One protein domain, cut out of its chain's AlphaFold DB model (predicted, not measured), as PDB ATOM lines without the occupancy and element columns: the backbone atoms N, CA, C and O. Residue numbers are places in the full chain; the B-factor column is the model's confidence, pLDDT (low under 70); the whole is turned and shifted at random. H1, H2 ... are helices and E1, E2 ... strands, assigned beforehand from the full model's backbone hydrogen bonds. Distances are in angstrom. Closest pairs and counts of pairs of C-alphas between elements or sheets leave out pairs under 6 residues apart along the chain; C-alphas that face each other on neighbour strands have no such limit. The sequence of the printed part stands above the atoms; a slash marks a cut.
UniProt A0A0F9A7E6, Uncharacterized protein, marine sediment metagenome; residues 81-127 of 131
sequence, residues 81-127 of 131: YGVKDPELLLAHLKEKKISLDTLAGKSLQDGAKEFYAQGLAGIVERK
ATOM      1  N   TYR A  81     200.505 206.652 243.793       93.50
ATOM      2  CA  TYR A  81     199.620 205.518 244.034       93.50
ATOM      3  C   TYR A  81     199.384 205.399 245.528       93.50
ATOM      4  O   TYR A  81     200.306 205.593 246.318       93.50
ATOM      5  N   GLY A  82     198.148 205.127 245.923       92.38
ATOM      6  CA  GLY A  82     197.799 204.993 247.330       92.38
ATOM      7  C   GLY A  82     196.762 203.917 247.559       92.38
ATOM      8  O   GLY A  82     195.879 203.709 246.725       92.38
ATOM      9  N   VAL A  83     196.858 203.263 248.712       93.69
ATOM     10  CA  VAL A  83     195.815 202.357 249.190       93.69
ATOM     11  C   VAL A  83     194.649 203.208 249.695       93.69
ATOM     12  O   VAL A  83     194.772 203.911 250.696       93.69
ATOM     13  N   LYS A  84     193.532 203.205 248.963       94.88
ATOM     14  CA  LYS A  84     192.299 203.916 249.342       94.88
ATOM     15  C   LYS A  84     191.430 203.067 250.264       94.88
ATOM     16  O   LYS A  84     190.819 203.613 251.174       94.88
ATOM     17  N   ASP A  85     191.370 201.767 249.994       95.44
ATOM     18  CA  ASP A  85     190.564 200.805 250.740       95.44
ATOM     19  C   ASP A  85     191.415 199.554 251.021       95.44
ATOM     20  O   ASP A  85     191.570 198.696 250.143       95.44
ATOM     21  N   PRO A  86     192.045 199.483 252.209       93.31
ATOM     22  CA  PRO A  86     192.897 198.360 252.580       93.31
ATOM     23  C   PRO A  86     192.143 197.031 252.674       93.31
ATOM     24  O   PRO A  86     192.702 195.999 252.312       93.31
ATOM     25  N   GLU A  87     190.889 197.039 253.133       94.62
ATOM     26  CA  GLU A  87     190.093 195.817 253.296       94.62
ATOM     27  C   GLU A  87     189.740 195.220 251.935       94.62
ATOM     28  O   GLU A  87     189.948 194.026 251.705       94.62
ATOM     29  N   LEU A  88     189.305 196.066 250.996       95.75
ATOM     30  CA  LEU A  88     189.045 195.661 249.617       95.75
ATOM     31  C   LEU A  88     190.313 195.147 248.922       95.75
ATOM     32  O   LEU A  88     190.263 194.144 248.208       95.75
ATOM     33  N   LEU A  89     191.458 195.802 249.147       94.25
ATOM     34  CA  LEU A  89     192.740 195.346 248.613       94.25
ATOM     35  C   LEU A  89     193.103 193.952 249.143       94.25
ATOM     36  O   LEU A  89     193.454 193.072 248.358       94.25
ATOM     37  N   LEU A  90     192.995 193.729 250.456       92.12
ATOM     38  CA  LEU A  90     193.301 192.441 251.082       92.12
ATOM     39  C   LEU A  90     192.352 191.330 250.612       92.12
ATOM     40  O   LEU A  90     192.804 190.219 250.323       92.12
ATOM     41  N   ALA A  91     191.056 191.626 250.488       93.94
ATOM     42  CA  ALA A  91     190.072 190.682 249.964       93.94
ATOM     43  C   ALA A  91     190.421 190.250 248.532       93.94
ATOM     44  O   ALA A  91     190.434 189.057 248.226       93.94
ATOM     45  N   HIS A  92     190.790 191.206 247.680       94.19
ATOM     46  CA  HIS A  92     191.124 190.934 246.287       94.19
ATOM     47  C   HIS A  92     192.491 190.244 246.119       94.19
ATOM     48  O   HIS A  92     192.644 189.385 245.250       94.19
ATOM     49  N   LEU A  93     193.473 190.540 246.981       92.00
ATOM     50  CA  LEU A  93     194.739 189.792 247.054       92.00
ATOM     51  C   LEU A  93     194.486 188.311 247.367       92.00
ATOM     52  O   LEU A  93     195.032 187.432 246.695       92.00
ATOM     53  N   LYS A  94     193.608 188.032 248.340       92.12
ATOM     54  CA  LYS A  94     193.197 186.669 248.699       92.12
ATOM     55  C   LYS A  94     192.466 185.974 247.550       92.12
ATOM     56  O   LYS A  94     192.771 184.821 247.254       92.12
ATOM     57  N   GLU A  95     191.538 186.666 246.892       93.56
ATOM     58  CA  GLU A  95     190.799 186.149 245.733       93.56
ATOM     59  C   GLU A  95     191.742 185.751 244.589       93.56
ATOM     60  O   GLU A  95     191.651 184.642 244.060       93.56
ATOM     61  N   LYS A  96     192.719 186.609 244.270       92.00
ATOM     62  CA  LYS A  96     193.739 186.335 243.248       92.00
ATOM     63  C   LYS A  96     194.842 185.374 243.704       92.00
ATOM     64  O   LYS A  96     195.753 185.100 242.926       92.00
ATOM     65  N   LYS A  97     194.769 184.849 244.934       91.81
ATOM     66  CA  LYS A  97     195.776 183.960 245.544       91.81
ATOM     67  C   LYS A  97     197.194 184.550 245.525       91.81
ATOM     68  O   LYS A  97     198.175 183.818 245.408       91.81
ATOM     69  N   ILE A  98     197.307 185.872 245.639       87.25
ATOM     70  CA  ILE A  98     198.592 186.564 245.747       87.25
ATOM     71  C   ILE A  98     199.031 186.489 247.211       87.25
ATOM     72  O   ILE A  98     198.327 186.978 248.096       87.25
ATOM     73  N   SER A  99     200.180 185.859 247.480       85.00
ATOM     74  CA  SER A  99     200.700 185.761 248.849       85.00
ATOM     75  C   SER A  99     201.142 187.130 249.371       85.00
ATOM     76  O   SER A  99     201.855 187.864 248.684       85.00
ATOM     77  N   LEU A 100     200.784 187.440 250.620       80.94
ATOM     78  CA  LEU A 100     201.286 188.616 251.336       80.94
ATOM     79  C   LEU A 100     202.776 188.503 251.675       80.94
ATOM     80  O   LEU A 100     203.410 189.523 251.926       80.94
ATOM     81  N   ASP A 101     203.363 187.307 251.602       84.25
ATOM     82  CA  ASP A 101     204.807 187.114 251.776       84.25
ATOM     83  C   ASP A 101     205.613 187.848 250.695       84.25
ATOM     84  O   ASP A 101     206.762 188.222 250.917       84.25
ATOM     85  N   THR A 102     204.994 188.138 249.541       75.62
ATOM     86  CA  THR A 102     205.587 189.005 248.505       75.62
ATOM     87  C   THR A 102     205.853 190.433 249.001       75.62
ATOM     88  O   THR A 102     206.617 191.171 248.379       75.62
ATOM     89  N   LEU A 103     205.269 190.809 250.142       76.50
ATOM     90  CA  LEU A 103     205.413 192.098 250.813       76.50
ATOM     91  C   LEU A 103     206.213 192.001 252.110       76.50
ATOM     92  O   LEU A 103     206.177 192.934 252.909       76.50
ATOM     93  N   ALA A 104     206.928 190.900 252.352       81.44
ATOM     94  CA  ALA A 104     207.752 190.764 253.544       81.44
ATOM     95  C   ALA A 104     208.692 191.979 253.705       81.44
ATOM     96  O   ALA A 104     209.495 192.296 252.827       81.44
ATOM     97  N   GLY A 105     208.556 192.687 254.832       81.75
ATOM     98  CA  GLY A 105     209.331 193.896 255.135       81.75
ATOM     99  C   GLY A 105     208.873 195.177 254.424       81.75
ATOM    100  O   GLY A 105     209.543 196.198 254.554       81.75
ATOM    101  N   LYS A 106     207.749 195.150 253.698       86.00
ATOM    102  CA  LYS A 106     207.148 196.303 253.015       86.00
ATOM    103  C   LYS A 106     205.720 196.543 253.497       86.00
ATOM    104  O   LYS A 106     204.995 195.620 253.860       86.00
ATOM    105  N   SER A 107     205.293 197.797 253.477       87.62
ATOM    106  CA  SER A 107     203.892 198.152 253.695       87.62
ATOM    107  C   SER A 107     203.065 197.925 252.421       87.62
ATOM    108  O   SER A 107     203.593 197.933 251.308       87.62
ATOM    109  N   LEU A 108     201.737 197.803 252.556       86.56
ATOM    110  CA  LEU A 108     200.825 197.806 251.398       86.56
ATOM    111  C   LEU A 108     200.992 199.072 250.542       86.56
ATOM    112  O   LEU A 108     200.777 199.048 249.332       86.56
ATOM    113  N   GLN A 109     201.384 200.179 251.176       88.25
ATOM    114  CA  GLN A 109     201.603 201.452 250.509       88.25
ATOM    115  C   GLN A 109     202.839 201.420 249.599       88.25
ATOM    116  O   GLN A 109     202.797 202.005 248.518       88.25
ATOM    117  N   ASP A 110     203.892 200.696 249.986       86.81
ATOM    118  CA  ASP A 110     205.103 200.544 249.169       86.81
ATOM    119  C   ASP A 110     204.812 199.760 247.881       86.81
ATOM    120  O   ASP A 110     205.358 200.076 246.826       86.81
ATOM    121  N   GLY A 111     203.893 198.789 247.945       87.88
ATOM    122  CA  GLY A 111     203.450 197.992 246.796       87.88
ATOM    123  C   GLY A 111     202.342 198.629 245.948       87.88
ATOM    124  O   GLY A 111     201.951 198.075 244.921       87.88
ATOM    125  N   ALA A 112     201.809 199.796 246.333       91.88
ATOM    126  CA  ALA A 112     200.591 200.354 245.733       91.88
ATOM    127  C   ALA A 112     200.691 200.547 244.209       91.88
ATOM    128  O   ALA A 112     199.729 200.296 243.484       91.88
ATOM    129  N   LYS A 113     201.857 200.957 243.698       91.38
ATOM    130  CA  LYS A 113     202.077 201.115 242.253       91.38
ATOM    131  C   LYS A 113     201.992 199.778 241.512       91.38
ATOM    132  O   LYS A 113     201.365 199.697 240.458       91.38
ATOM    133  N   GLU A 114     202.604 198.734 242.063       90.88
ATOM    134  CA  GLU A 114     202.598 197.391 241.478       90.88
ATOM    135  C   GLU A 114     201.201 196.770 241.540       90.88
ATOM    136  O   GLU A 114     200.736 196.191 240.562       90.88
ATOM    137  N   PHE A 115     200.491 196.956 242.654       92.38
ATOM    138  CA  PHE A 115     199.106 196.519 242.816       92.38
ATOM    139  C   PHE A 115     198.161 197.193 241.825       92.38
ATOM    140  O   PHE A 115     197.321 196.521 241.226       92.38
ATOM    141  N   TYR A 116     198.323 198.500 241.602       93.25
ATOM    142  CA  TYR A 116     197.553 199.213 240.588       93.25
ATOM    143  C   TYR A 116     197.818 198.650 239.186       93.25
ATOM    144  O   TYR A 116     196.876 198.384 238.444       93.25
ATOM    145  N   ALA A 117     199.086 198.400 238.843       91.69
ATOM    146  CA  ALA A 117     199.463 197.823 237.551       91.69
ATOM    147  C   ALA A 117     198.892 196.407 237.335       91.69
ATOM    148  O   ALA A 117     198.588 196.031 236.207       91.69
ATOM    149  N   GLN A 118     198.691 195.641 238.411       91.00
ATOM    150  CA  GLN A 118     198.040 194.324 238.396       91.00
ATOM    151  C   GLN A 118     196.497 194.398 238.407       91.00
ATOM    152  O   GLN A 118     195.812 193.367 238.491       91.00
ATOM    153  N   GLY A 119     195.930 195.608 238.358       93.06
ATOM    154  CA  GLY A 119     194.490 195.840 238.400       93.06
ATOM    155  C   GLY A 119     193.860 195.401 239.720       93.06
ATOM    156  O   GLY A 119     192.758 194.851 239.716       93.06
ATOM    157  N   LEU A 120     194.567 195.558 240.846       92.75
ATOM    158  CA  LEU A 120     193.995 195.273 242.157       92.75
ATOM    159  C   LEU A 120     193.052 196.397 242.603       92.75
ATOM    160  O   LEU A 120     193.399 197.578 242.576       92.75
ATOM    161  N   ALA A 121     191.855 196.008 243.045       94.12
ATOM    162  CA  ALA A 121     190.915 196.868 243.740       94.12
ATOM    163  C   ALA A 121     191.509 197.449 245.040       94.12
ATOM    164  O   ALA A 121     192.488 196.944 245.583       94.12
ATOM    165  N   GLY A 122     190.915 198.540 245.525       92.69
ATOM    166  CA  GLY A 122     191.362 199.231 246.740       92.69
ATOM    167  C   GLY A 122     192.547 200.186 246.547       92.69
ATOM    168  O   GLY A 122     192.900 200.906 247.482       92.69
ATOM    169  N   ILE A 123     193.116 200.275 245.339       96.06
ATOM    170  CA  ILE A 123     194.186 201.221 244.988       96.06
ATOM    171  C   ILE A 123     193.646 202.381 244.148       96.06
ATOM    172  O   ILE A 123     192.768 202.207 243.305       96.06
ATOM    173  N   VAL A 124     194.206 203.575 244.344       94.94
ATOM    174  CA  VAL A 124     193.930 204.757 243.521       94.94
ATOM    175  C   VAL A 124     195.214 205.324 242.917       94.94
ATOM    176  O   VAL A 124     196.211 205.505 243.616       94.94
ATOM    177  N   GLU A 125     195.165 205.659 241.627       95.25
ATOM    178  CA  GLU A 125     196.152 206.516 240.969       95.25
ATOM    179  C   GLU A 125     195.734 207.987 241.127       95.25
ATOM    180  O   GLU A 125     194.592 208.368 240.860       95.25
ATOM    181  N   ARG A 126     196.671 208.839 241.543       91.31
ATOM    182  CA  ARG A 126     196.515 210.293 241.603       91.31
ATOM    183  C   ARG A 126     197.532 210.937 240.674       91.31
ATOM    184  O   ARG A 126     198.719 211.029 240.995       91.31
ATOM    185  N   LYS A 127     197.052 211.406 239.526       92.00
ATOM    186  CA  LYS A 127     197.855 212.195 238.587       92.00
ATOM    187  C   LYS A 127     198.092 213.599 239.148       92.00
ATOM    188  O   LYS A 127     197.224 214.122 239.856       92.00
TER     189      LYS A 127
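This is residues 81 to 127 of the 131 residues of an uncharacterized protein of marine sediment metagenome (UniProt A0A0F9A7E6). A short two-stranded ribbon, E1 beside E2, brings the two ends of the printed part together, and the short helix H3 packs on it, near both strands. From the ribbon the chain goes out through H1, the longest helix, to the small helix H2 at the far end, and comes back through residues 104 to 111 to H3 and E2. The printed part has 47 residues with three named helices and two named strands, in the order E1, H1, H2, H3, E2; the sheet, E1 - E2, is antiparallel and the class is mixed, helices and strands. The whole is compact, with a radius of gyration of the C-alphas of 9.7 A, and its rounded outline spans 29 by 22 by 17 A.

Strand E1 is residues 81 to 83, 7.1 A from first to last C-alpha, and begins with C-alpha 81 at (199.620, 205.518, 244.034). Strand E2 is residues 123 to 126, 10.0 A long, and ends with C-alpha 126 at (196.515, 210.293, 241.603). Helix H3 is residues 112 to 117, 8.6 A long. Helix H1 is residues 86 to 95, 14.2 A long, with C-alpha 86 at (192.897, 198.360, 252.580). Helix H2 is residues 100 to 103, 5.4 A long.

E1 and E2 are antiparallel neighbours, with 145 degrees between their directions. C-alphas 83 and 123 face each other at 4.6 A. N 82 and O 124, 3.0 A apart, and N 124 and O 82, 2.9 A apart, are within hydrogen-bond range. The closest C-alphas of H3 and E1 are those of Lys 113 and Tyr 81, 5.3 A apart. The closest of H3 and E2 are those of Tyr 116 and Ile 123, 5.9 A apart. The closest C-alphas of H1 and E2 are those of Leu 89 and Ile 123, 7.1 A apart. H1 and H2 are close but not clearly touching; their closest C-alphas, those of Leu 93 and Leu 100, are 7.9 A apart. H3 is apart from both H1 and H2. In H1 and H3 every O i to N i+4 pair is within hydrogen-bond range; H2 is too short for such a pair, and its 1 pair of O i and N i+3 is within range.

The two C-alphas farthest apart are those of Asp 101 and Lys 127, at 29.2 A, while the first and last printed C-alphas, of Tyr 81 and Lys 127, are 8.8 A apart. The printed part has no cut. The links E1 to H1, H1 to H2 and H3 to E2 are tight, the link H2 to H3 is short, and no link is long. The mean pLDDT of the printed part is 90.4 and no printed residue is under 70; the mean of H2 is 79.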